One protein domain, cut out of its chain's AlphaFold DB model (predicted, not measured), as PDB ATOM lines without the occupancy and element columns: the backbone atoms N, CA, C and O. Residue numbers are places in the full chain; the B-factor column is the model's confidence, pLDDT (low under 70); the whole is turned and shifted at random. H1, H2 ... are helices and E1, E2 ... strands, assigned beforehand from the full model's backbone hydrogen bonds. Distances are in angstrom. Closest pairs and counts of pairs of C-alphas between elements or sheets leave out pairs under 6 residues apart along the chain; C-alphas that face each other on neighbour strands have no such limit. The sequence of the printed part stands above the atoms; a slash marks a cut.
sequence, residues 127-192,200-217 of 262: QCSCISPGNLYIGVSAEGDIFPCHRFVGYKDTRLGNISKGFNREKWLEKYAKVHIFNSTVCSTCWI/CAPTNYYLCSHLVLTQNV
ATOM      1  N   GLN A 127     203.942 225.620 178.826       80.62
ATOM      2  CA  GLN A 127     202.791 224.715 178.962       80.62
ATOM      3  C   GLN A 127     203.142 223.422 179.704       80.62
ATOM      4  O   GLN A 127     202.283 222.826 180.354       80.62
ATOM      5  N   CYS A 128     204.409 223.018 179.650       74.19
ATOM      6  CA  CYS A 128     204.882 221.758 180.204       74.19
ATOM      7  C   CYS A 128     206.062 221.982 181.156       74.19
ATOM      8  O   CYS A 128     206.812 222.960 181.038       74.19
ATOM      9  N   SER A 129     206.242 221.043 182.085       72.31
ATOM     10  CA  SER A 129     207.458 220.985 182.896       72.31
ATOM     11  C   SER A 129     208.646 220.516 182.045       72.31
ATOM     12  O   SER A 129     208.456 219.872 181.012       72.31
ATOM     13  N   CYS A 130     209.874 220.795 182.488       73.25
ATOM     14  CA  CYS A 130     211.106 220.452 181.759       73.25
ATOM     15  C   CYS A 130     211.303 218.946 181.536       73.25
ATOM     16  O   CYS A 130     212.073 218.558 180.667       73.25
ATOM     17  N   ILE A 131     210.601 218.109 182.302       73.62
ATOM     18  CA  ILE A 131     210.666 216.649 182.196       73.62
ATOM     19  C   ILE A 131     209.662 216.054 181.204       73.62
ATOM     20  O   ILE A 131     209.634 214.838 181.010       73.62
ATOM     21  N   SER A 132     208.791 216.886 180.626       73.44
ATOM     22  CA  SER A 132     207.794 216.419 179.668       73.44
ATOM     23  C   SER A 132     208.487 215.937 178.380       73.44
ATOM     24  O   SER A 132     209.398 216.628 177.906       73.44
ATOM     25  N   PRO A 133     208.086 214.782 177.815       66.31
ATOM     26  CA  PRO A 133     208.592 214.265 176.548       66.31
ATOM     27  C   PRO A 133     208.529 215.325 175.444       66.31
ATOM     28  O   PRO A 133     207.492 215.946 175.231       66.31
ATOM     29  N   GLY A 134     209.648 215.534 174.750       64.12
ATOM     30  CA  GLY A 134     209.814 216.616 173.770       64.12
ATOM     31  C   GLY A 134     210.748 217.732 174.244       64.12
ATOM     32  O   GLY A 134     211.260 218.484 173.420       64.12
ATOM     33  N   ASN A 135     211.053 217.791 175.543       65.31
ATOM     34  CA  ASN A 135     212.213 218.531 176.035       65.31
ATOM     35  C   ASN A 135     213.485 217.677 175.884       65.31
ATOM     36  O   ASN A 135     213.479 216.486 176.188       65.31
ATOM     37  N   LEU A 136     214.588 218.287 175.440       62.59
ATOM     38  CA  LEU A 136     215.867 217.610 175.153       62.59
ATOM     39  C   LEU A 136     216.759 217.431 176.399       62.59
ATOM     40  O   LEU A 136     217.983 217.411 176.288       62.59
ATOM     41  N   TYR A 137     216.170 217.344 177.593       73.06
ATOM     42  CA  TYR A 137     216.913 217.322 178.854       73.06
ATOM     43  C   TYR A 137     216.652 216.037 179.644       73.06
ATOM     44  O   TYR A 137     215.503 215.699 179.914       73.06
ATOM     45  N   ILE A 138     217.725 215.347 180.038       82.56
ATOM     46  CA  ILE A 138     217.710 214.132 180.864       82.56
ATOM     47  C   ILE A 138     218.844 214.185 181.893       82.56
ATOM     48  O   ILE A 138     219.840 214.880 181.700       82.56
ATOM     49  N   GLY A 139     218.693 213.460 183.000       84.88
ATOM     50  CA  GLY A 139     219.771 213.210 183.960       84.88
ATOM     51  C   GLY A 139     220.419 211.853 183.701       84.88
ATOM     52  O   GLY A 139     219.719 210.906 183.354       84.88
ATOM     53  N   VAL A 140     221.732 211.742 183.895       87.62
ATOM     54  CA  VAL A 140     222.458 210.466 183.819       87.62
ATOM     55  C   VAL A 140     223.319 210.319 185.071       87.62
ATOM     56  O   VAL A 140     224.021 211.262 185.435       87.62
ATOM     57  N   SER A 141     223.229 209.181 185.764       86.38
ATOM     58  CA  SER A 141     224.066 208.895 186.940       86.38
ATOM     59  C   SER A 141     225.471 208.424 186.549       86.38
ATOM     60  O   SER A 141     225.726 208.101 185.388       86.38
ATOM     61  N   ALA A 142     226.381 208.336 187.524       88.94
ATOM     62  CA  ALA A 142     227.737 207.818 187.307       88.94
ATOM     63  C   ALA A 142     227.743 206.351 186.830       88.94
ATOM     64  O   ALA A 142     228.615 205.938 186.074       88.94
ATOM     65  N   GLU A 143     226.727 205.580 187.214       87.19
ATOM     66  CA  GLU A 143     226.500 204.192 186.795       87.19
ATOM     67  C   GLU A 143     225.849 204.096 185.400       87.19
ATOM     68  O   GLU A 143     225.566 203.001 184.904       87.19
ATOM     69  N   GLY A 144     225.573 205.240 184.768       85.19
ATOM     70  CA  GLY A 144     224.949 205.328 183.455       85.19
ATOM     71  C   GLY A 144     223.426 205.189 183.471       85.19
ATOM     72  O   GLY A 144     222.826 205.017 182.409       85.19
ATOM     73  N   ASP A 145     222.770 205.238 184.634       89.69
ATOM     74  CA  ASP A 145     221.309 205.173 184.715       89.69
ATOM     75  C   ASP A 145     220.675 206.481 184.234       89.69
ATOM     76  O   ASP A 145     221.115 207.568 184.603       89.69
ATOM     77  N   ILE A 146     219.629 206.373 183.412       89.38
ATOM     78  CA  ILE A 146     218.965 207.521 182.782       89.38
ATOM     79  C   ILE A 146     217.735 207.923 183.597       89.38
ATOM     80  O   ILE A 146     216.919 207.073 183.958       89.38
ATOM     81  N   PHE A 147     217.570 209.222 183.826       88.06
ATOM     82  CA  PHE A 147     216.503 209.851 184.600       88.06
ATOM     83  C   PHE A 147     215.874 211.017 183.820       88.06
ATOM     84  O   PHE A 147     216.524 211.612 182.962       88.06
ATOM     85  N   PRO A 148     214.627 211.410 184.129       83.00
ATOM     86  CA  PRO A 148     213.939 212.513 183.443       83.00
ATOM     87  C   PRO A 148     214.564 213.902 183.677       83.00
ATOM     88  O   PRO A 148     214.274 214.839 182.945       83.00
ATOM     89  N   CYS A 149     215.382 214.074 184.718       83.38
ATOM     90  CA  CYS A 149     216.137 215.296 185.015       83.38
ATOM     91  C   CYS A 149     217.260 214.957 186.006       83.38
ATOM     92  O   CYS A 149     217.153 213.969 186.733       83.38
ATOM     93  N   HIS A 150     218.305 215.787 186.086       80.50
ATOM     94  CA  HIS A 150     219.399 215.616 187.047       80.50
ATOM     95  C   HIS A 150     218.913 215.502 188.501       80.50
ATOM     96  O   HIS A 150     219.473 214.738 189.277       80.50
ATOM     97  N   ARG A 151     217.835 216.208 188.871       77.94
ATOM     98  CA  ARG A 151     217.297 216.172 190.240       77.94
ATOM     99  C   ARG A 151     216.705 214.820 190.621       77.94
ATOM    100  O   ARG A 151     216.612 214.535 191.798       77.94
ATOM    101  N   PHE A 152     216.328 213.994 189.649       79.69
ATOM    102  CA  PHE A 152     215.783 212.659 189.896       79.69
ATOM    103  C   PHE A 152     216.856 211.567 190.019       79.69
ATOM    104  O   PHE A 152     216.521 210.420 190.313       79.69
ATOM    105  N   VAL A 153     218.139 211.894 189.822       82.06
ATOM    106  CA  VAL A 153     219.230 210.927 189.998       82.06
ATOM    107  C   VAL A 153     219.218 210.400 191.438       82.06
ATOM    108  O   VAL A 153     219.177 211.171 192.391       82.06
ATOM    109  N   GLY A 154     219.218 209.073 191.581       80.19
ATOM    110  CA  GLY A 154     219.109 208.375 192.870       80.19
ATOM    111  C   GLY A 154     217.702 207.855 193.194       80.19
ATOM    112  O   GLY A 154     217.574 206.894 193.953       80.19
ATOM    113  N   TYR A 155     216.653 208.384 192.556       81.19
ATOM    114  CA  TYR A 155     215.267 207.935 192.747       81.19
ATOM    115  C   TYR A 155     214.936 206.794 191.787       81.19
ATOM    116  O   TYR A 155     214.478 207.006 190.663       81.19
ATOM    117  N   LYS A 156     215.229 205.559 192.213       84.00
ATOM    118  CA  LYS A 156     215.182 204.348 191.368       84.00
ATOM    119  C   LYS A 156     213.841 204.131 190.650       84.00
ATOM    120  O   LYS A 156     213.824 203.617 189.534       84.00
ATOM    121  N   ASP A 157     212.726 204.541 191.241       83.94
ATOM    122  CA  ASP A 157     211.376 204.442 190.672       83.94
ATOM    123  C   ASP A 157     211.169 205.346 189.435       83.94
ATOM    124  O   ASP A 157     210.416 205.000 188.506       83.94
ATOM    125  N   THR A 158     211.908 206.457 189.376       84.50
ATOM    126  CA  THR A 158     211.924 207.420 188.262       84.50
ATOM    127  C   THR A 158     212.927 207.077 187.156       84.50
ATOM    128  O   THR A 158     212.933 207.726 186.111       84.50
ATOM    129  N   ARG A 159     213.740 206.024 187.330       90.06
ATOM    130  CA  ARG A 159     214.707 205.565 186.321       90.06
ATOM    131  C   ARG A 159     214.011 205.204 185.007       90.06
ATOM    132  O   ARG A 159     213.077 204.399 184.986       90.06
ATOM    133  N   LEU A 160     214.505 205.756 183.907       90.62
ATOM    134  CA  LEU A 160     214.014 205.544 182.547       90.62
ATOM    135  C   LEU A 160     214.873 204.566 181.745       90.62
ATOM    136  O   LEU A 160     214.473 204.165 180.665       90.62
ATOM    137  N   GLY A 161     216.042 204.162 182.228       92.75
ATOM    138  CA  GLY A 161     216.876 203.208 181.501       92.75
ATOM    139  C   GLY A 161     218.314 203.222 181.976       92.75
ATOM    140  O   GLY A 161     218.593 203.607 183.112       92.75
ATOM    141  N   ASN A 162     219.217 202.779 181.113       93.81
ATOM    142  CA  ASN A 162     220.657 202.899 181.306       93.81
ATOM    143  C   ASN A 162     221.326 203.048 179.941       93.81
ATOM    144  O   ASN A 162     220.899 202.402 178.989       93.81
ATOM    145  N   ILE A 163     222.370 203.864 179.847       92.81
ATOM    146  CA  ILE A 163     223.067 204.150 178.585       92.81
ATOM    147  C   ILE A 163     223.532 202.881 177.856       92.81
ATOM    148  O   ILE A 163     223.449 202.825 176.635       92.81
ATOM    149  N   SER A 164     223.924 201.834 178.589       91.25
ATOM    150  CA  SER A 164     224.399 200.569 178.017       91.25
ATOM    151  C   SER A 164     223.270 199.596 177.670       91.25
ATOM    152  O   SER A 164     223.477 198.670 176.895       91.25
ATOM    153  N   LYS A 165     222.079 199.763 178.264       93.25
ATOM    154  CA  LYS A 165     220.920 198.861 178.078       93.25
ATOM    155  C   LYS A 165     219.802 199.472 177.235       93.25
ATOM    156  O   LYS A 165     218.865 198.774 176.864       93.25
ATOM    157  N   GLY A 166     219.888 200.768 176.960       90.31
ATOM    158  CA  GLY A 166     218.881 201.526 176.242       90.31
ATOM    159  C   GLY A 166     217.931 202.314 177.143       90.31
ATOM    160  O   GLY A 166     217.930 202.242 178.378       90.31
ATOM    161  N   PHE A 167     217.115 203.114 176.464       90.69
ATOM    162  CA  PHE A 167     216.192 204.074 177.043       90.69
ATOM    163  C   PHE A 167     214.741 203.588 176.920       90.69
ATOM    164  O   PHE A 167     214.267 203.293 175.823       90.69
ATOM    165  N   ASN A 168     214.007 203.544 178.031       90.62
ATOM    166  CA  ASN A 168     212.601 203.154 178.064       90.62
ATOM    167  C   ASN A 168     211.700 204.355 177.730       90.62
ATOM    168  O   ASN A 168     211.215 205.082 178.604       90.62
ATOM    169  N   ARG A 169     211.478 204.552 176.426       87.44
ATOM    170  CA  ARG A 169     210.631 205.626 175.890       87.44
ATOM    171  C   ARG A 169     209.165 205.485 176.276       87.44
ATOM    172  O   ARG A 169     208.524 206.498 176.540       87.44
ATOM    173  N   GLU A 170     208.648 204.266 176.329       89.12
ATOM    174  CA  GLU A 170     207.253 204.001 176.694       89.12
ATOM    175  C   GLU A 170     206.974 204.456 178.125       89.12
ATOM    176  O   GLU A 170     206.069 205.259 178.343       89.12
ATOM    177  N   LYS A 171     207.846 204.086 179.074       86.94
ATOM    178  CA  LYS A 171     207.781 204.555 180.465       86.94
ATOM    179  C   LYS A 171     207.875 206.080 180.563       86.94
ATOM    180  O   LYS A 171     207.197 206.678 181.402       86.94
ATOM    181  N   TRP A 172     208.703 206.726 179.730       85.56
ATOM    182  CA  TRP A 172     208.792 208.192 179.715       85.56
ATOM    183  C   TRP A 172     207.471 208.823 179.267       85.56
ATOM    184  O   TRP A 172     206.940 209.704 179.947       85.56
ATOM    185  N   LEU A 173     206.916 208.353 178.151       85.06
ATOM    186  CA  LEU A 173     205.656 208.858 177.613       85.06
ATOM    187  C   LEU A 173     204.497 208.628 178.584       85.06
ATOM    188  O   LEU A 173     203.771 209.567 178.895       85.06
ATOM    189  N   GLU A 174     204.361 207.419 179.121       83.62
ATOM    190  CA  GLU A 174     203.267 207.054 180.019       83.62
ATOM    191  C   GLU A 174     203.220 207.941 181.272       83.62
ATOM    192  O   GLU A 174     202.162 208.477 181.621       83.62
ATOM    193  N   LYS A 175     204.374 208.129 181.927       79.25
ATOM    194  CA  LYS A 175     204.455 208.875 183.190       79.25
ATOM    195  C   LYS A 175     204.512 210.386 182.986       79.25
ATOM    196  O   LYS A 175     203.864 211.133 183.715       79.25
ATOM    197  N   TYR A 176     205.274 210.864 182.005       80.31
ATOM    198  CA  TYR A 176     205.661 212.275 181.954       80.31
ATOM    199  C   TYR A 176     205.011 213.071 180.816       80.31
ATOM    200  O   TYR A 176     205.004 214.303 180.883       80.31
ATOM    201  N   ALA A 177     204.389 212.426 179.816       79.25
ATOM    202  CA  ALA A 177     203.591 213.146 178.810       79.25
ATOM    203  C   ALA A 177     202.405 213.880 179.439       79.25
ATOM    204  O   ALA A 177     201.984 214.908 178.930       79.25
ATOM    205  N   LYS A 178     201.908 213.396 180.581       75.50
ATOM    206  CA  LYS A 178     200.778 213.992 181.300       75.50
ATOM    207  C   LYS A 178     201.174 215.159 182.213       75.50
ATOM    208  O   LYS A 178     200.290 215.790 182.790       75.50
ATOM    209  N   VAL A 179     202.471 215.459 182.354       76.88
ATOM    210  CA  VAL A 179     202.996 216.503 183.252       76.88
ATOM    211  C   VAL A 179     202.978 217.866 182.547       76.88
ATOM    212  O   VAL A 179     204.008 218.415 182.142       76.88
ATOM    213  N   HIS A 180     201.775 218.414 182.386       79.00
ATOM    214  CA  HIS A 180     201.539 219.735 181.802       79.00
ATOM    215  C   HIS A 180     200.362 220.455 182.465       79.00
ATOM    216  O   HIS A 180     199.479 219.833 183.059       79.00
ATOM    217  N   ILE A 181     200.321 221.784 182.331       81.12
ATOM    218  CA  ILE A 181     199.367 222.647 183.051       81.12
ATOM    219  C   ILE A 181     197.898 222.352 182.731       81.12
ATOM    220  O   ILE A 181     197.035 222.609 183.562       81.12
ATOM    221  N   PHE A 182     197.602 221.804 181.548       82.12
ATOM    222  CA  PHE A 182     196.228 221.470 181.153       82.12
ATOM    223  C   PHE A 182     195.646 220.253 181.890       82.12
ATOM    224  O   PHE A 182     194.431 220.122 181.947       82.12
ATOM    225  N   ASN A 183     196.486 219.406 182.495       79.06
ATOM    226  CA  ASN A 183     196.040 218.225 183.246       79.06
ATOM    227  C   ASN A 183     195.862 218.492 184.749       79.06
ATOM    228  O   ASN A 183     195.635 217.558 185.515       79.06
ATOM    229  N   SER A 184     196.012 219.742 185.197       76.88
ATOM    230  CA  SER A 184     195.842 220.128 186.598       76.88
ATOM    231  C   SER A 184     194.647 221.064 186.743       76.88
ATOM    232  O   SER A 184     194.619 222.155 186.168       76.88
ATOM    233  N   THR A 185     193.666 220.657 187.550       78.44
ATOM    234  CA  THR A 185     192.476 221.462 187.874       78.44
ATOM    235  C   THR A 185     192.838 222.757 188.599       78.44
ATOM    236  O   THR A 185     192.183 223.772 188.401       78.44
ATOM    237  N   VAL A 186     193.927 222.769 189.370       80.75
ATOM    238  CA  VAL A 186     194.440 223.979 190.034       80.75
ATOM    239  C   VAL A 186     195.086 224.930 189.032       80.75
ATOM    240  O   VAL A 186     194.923 226.148 189.109       80.75
ATOM    241  N   CYS A 187     195.837 224.398 188.064       85.31
ATOM    242  CA  CYS A 187     196.447 225.232 187.034       85.31
ATOM    243  C   CYS A 187     195.418 225.779 186.038       85.31
ATOM    244  O   CYS A 187     195.689 226.805 185.416       85.31
ATOM    245  N   SER A 188     194.247 225.154 185.882       84.62
ATOM    246  CA  SER A 188     193.214 225.599 184.934       84.62
ATOM    247  C   SER A 188     192.630 226.981 185.280       84.62
ATOM    248  O   SER A 188     192.259 227.724 184.369       84.62
ATOM    249  N   THR A 189     192.644 227.365 186.560       86.62
ATOM    250  CA  THR A 189     192.168 228.665 187.067       86.62
ATOM    251  C   THR A 189     193.304 229.618 187.464       86.62
ATOM    252  O   THR A 189     193.063 230.747 187.885       86.62
ATOM    253  N   CYS A 190     194.567 229.201 187.322       89.06
ATOM    254  CA  CYS A 190     195.725 229.966 187.782       89.06
ATOM    255  C   CYS A 190     196.192 231.021 186.763       89.06
ATOM    256  O   CYS A 190     196.502 230.702 185.612       89.06
ATOM    257  N   TRP A 191     196.347 232.270 187.213       92.69
ATOM    258  CA  TRP A 191     196.756 233.399 186.370       92.69
ATOM    259  C   TRP A 191     198.238 233.360 185.940       92.69
ATOM    260  O   TRP A 191     198.558 233.814 184.844       92.69
ATOM    261  N   ILE A 192     199.136 232.726 186.712       90.88
ATOM    262  CA  ILE A 192     200.561 232.557 186.342       90.88
ATOM    263  C   ILE A 192     200.870 231.272 185.562       90.88
ATOM    264  O   ILE A 192     202.037 230.989 185.297       90.88
ATOM    265  N   CYS A 200     208.372 223.020 189.121       76.25
ATOM    266  CA  CYS A 200     209.440 222.032 189.015       76.25
ATOM    267  C   CYS A 200     208.901 220.669 189.461       76.25
ATOM    268  O   CYS A 200     208.536 220.491 190.621       76.25
ATOM    269  N   ALA A 201     208.856 219.706 188.544       75.75
ATOM    270  CA  ALA A 201     208.303 218.391 188.829       75.75
ATOM    271  C   ALA A 201     209.065 217.602 189.918       75.75
ATOM    272  O   ALA A 201     208.387 217.012 190.752       75.75
ATOM    273  N   PRO A 202     210.416 217.627 190.001       73.06
ATOM    274  CA  PRO A 202     211.129 217.096 191.163       73.06
ATOM    275  C   PRO A 202     210.650 217.698 192.488       73.06
ATOM    276  O   PRO A 202     210.374 216.961 193.423       73.06
ATOM    277  N   THR A 203     210.492 219.023 192.562       70.56
ATOM    278  CA  THR A 203     210.011 219.698 193.778       70.56
ATOM    279  C   THR A 203     208.621 219.204 194.177       70.56
ATOM    280  O   THR A 203     208.428 218.835 195.327       70.56
ATOM    281  N   ASN A 204     207.681 219.109 193.233       69.88
ATOM    282  CA  ASN A 204     206.352 218.550 193.514       69.88
ATOM    283  C   ASN A 204     206.421 217.085 193.956       69.88
ATOM    284  O   ASN A 204     205.711 216.678 194.866       69.88
ATOM    285  N   TYR A 205     207.286 216.292 193.325       72.12
ATOM    286  CA  TYR A 205     207.476 214.892 193.680       72.12
ATOM    287  C   TYR A 205     208.017 214.726 195.109       72.12
ATOM    288  O   TYR A 205     207.566 213.825 195.805       72.12
ATOM    289  N   TYR A 206     208.921 215.596 195.573       68.62
ATOM    290  CA  TYR A 206     209.407 215.570 196.960       68.62
ATOM    291  C   TYR A 206     208.350 215.996 197.965       68.62
ATOM    292  O   TYR A 206     208.100 215.282 198.929       68.62
ATOM    293  N   LEU A 207     207.727 217.148 197.730       63.31
ATOM    294  CA  LEU A 207     206.838 217.756 198.717       63.31
ATOM    295  C   LEU A 207     205.474 217.053 198.809       63.31
ATOM    296  O   LEU A 207     204.754 217.227 199.782       63.31
ATOM    297  N   CYS A 208     205.108 216.246 197.812       63.62
ATOM    298  CA  CYS A 208     203.869 215.468 197.808       63.62
ATOM    299  C   CYS A 208     204.125 213.960 197.977       63.62
ATOM    300  O   CYS A 208     203.450 213.138 197.353       63.62
ATOM    301  N   SER A 209     205.133 213.597 198.779       59.47
ATOM    302  CA  SER A 209     205.424 212.214 199.197       59.47
ATOM    303  C   SER A 209     205.588 211.217 198.043       59.47
ATOM    304  O   SER A 209     205.148 210.076 198.138       59.47
ATOM    305  N   HIS A 210     206.207 211.627 196.934       57.19
ATOM    306  CA  HIS A 210     206.466 210.782 195.758       57.19
ATOM    307  C   HIS A 210     205.217 210.327 194.979       57.19
ATOM    308  O   HIS A 210     205.327 209.568 194.014       57.19
ATOM    309  N   LEU A 211     204.026 210.821 195.334       51.31
ATOM    310  CA  LEU A 211     202.748 210.343 194.791       51.31
ATOM    311  C   LEU A 211     202.378 210.961 193.432       51.31
ATOM    312  O   LEU A 211     201.483 210.475 192.744       51.31
ATOM    313  N   VAL A 212     203.050 212.039 193.016       51.50
ATOM    314  CA  VAL A 212     202.498 212.978 192.023       51.50
ATOM    315  C   VAL A 212     203.307 213.011 190.720       51.50
ATOM    316  O   VAL A 212     203.686 214.061 190.204       51.50
ATOM    317  N   LEU A 213     203.571 211.832 190.156       54.53
ATOM    318  CA  LEU A 213     203.937 211.679 188.735       54.53
ATOM    319  C   LEU A 213     202.828 210.980 187.938       54.53
ATOM    320  O   LEU A 213     203.068 210.421 186.870       54.53
ATOM    321  N   THR A 214     201.603 211.021 188.458       49.62
ATOM    322  CA  THR A 214     200.393 210.568 187.778       49.62
ATOM    323  C   THR A 214     199.321 211.655 187.836       49.62
ATOM    324  O   THR A 214     199.378 212.564 188.656       49.62
ATOM    325  N   GLN A 215     198.408 211.569 186.874       45.44
ATOM    326  CA  GLN A 215     197.240 212.414 186.573       45.44
ATOM    327  C   GLN A 215     196.710 213.209 187.787       45.44
ATOM    328  O   GLN A 215     196.507 212.628 188.846       45.44
ATOM    329  N   ASN A 216     196.449 214.511 187.604       50.91
ATOM    330  CA  ASN A 216     196.172 215.511 188.652       50.91
ATOM    331  C   ASN A 216     197.402 215.931 189.466       50.91
ATOM    332  O   ASN A 216     197.407 215.861 190.693       50.91
ATOM    333  N   VAL A 217     198.434 216.436 188.778       58.72
ATOM    334  CA  VAL A 217     199.579 217.074 189.440       58.72
ATOM    335  C   VAL A 217     199.097 218.328 190.169       58.72
ATOM    336  O   VAL A 217     198.977 219.403 189.576       58.72
TER     337      VAL A 217
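What this domain is: This is residues 127 to 192 and 200 to 217 of the 262 residues of the protein "SPASM domain-containing protein" of Candidatus Aminicenantes bacterium (UniProt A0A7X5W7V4). With little regular structure, this elongated body of loops has E1 toward one end, H2 toward the other, H1 and H3 between. Mostly helix in class, its named elements run E1, H1, H2, H3 and hold 22 of 84 printed residues. The whole is compact, its C-alphas' radius of gyration 13.1 A, its spans 44 by 24 by 18 A.

Where its parts are: Find C-alpha 145 at (221.309, 205.173, 184.715), where E1, residues 145 to 147, begins. A long link leads to H1, residues 169 to 176, 10.3 A long; H2 is residues 185 to 188. H3, residues 201 to 207, runs 10.0 A to C-alpha 207 at (206.838, 217.756, 198.717).

How they stand to each other: E1 pairs with no named strand, but antiparallel with short stretches, residues 139 to 140 and 161 to 162. The four elements are apart. In H1 and H3 every O i to N i+4 pair is within hydrogen-bond range.

The domain as a whole: Across the cut, residues 193 to 199, C-alphas 192 and 200 are 14.0 A apart. pLDDT is under 70 at residues 133 to 136, 204 and 206 to 217.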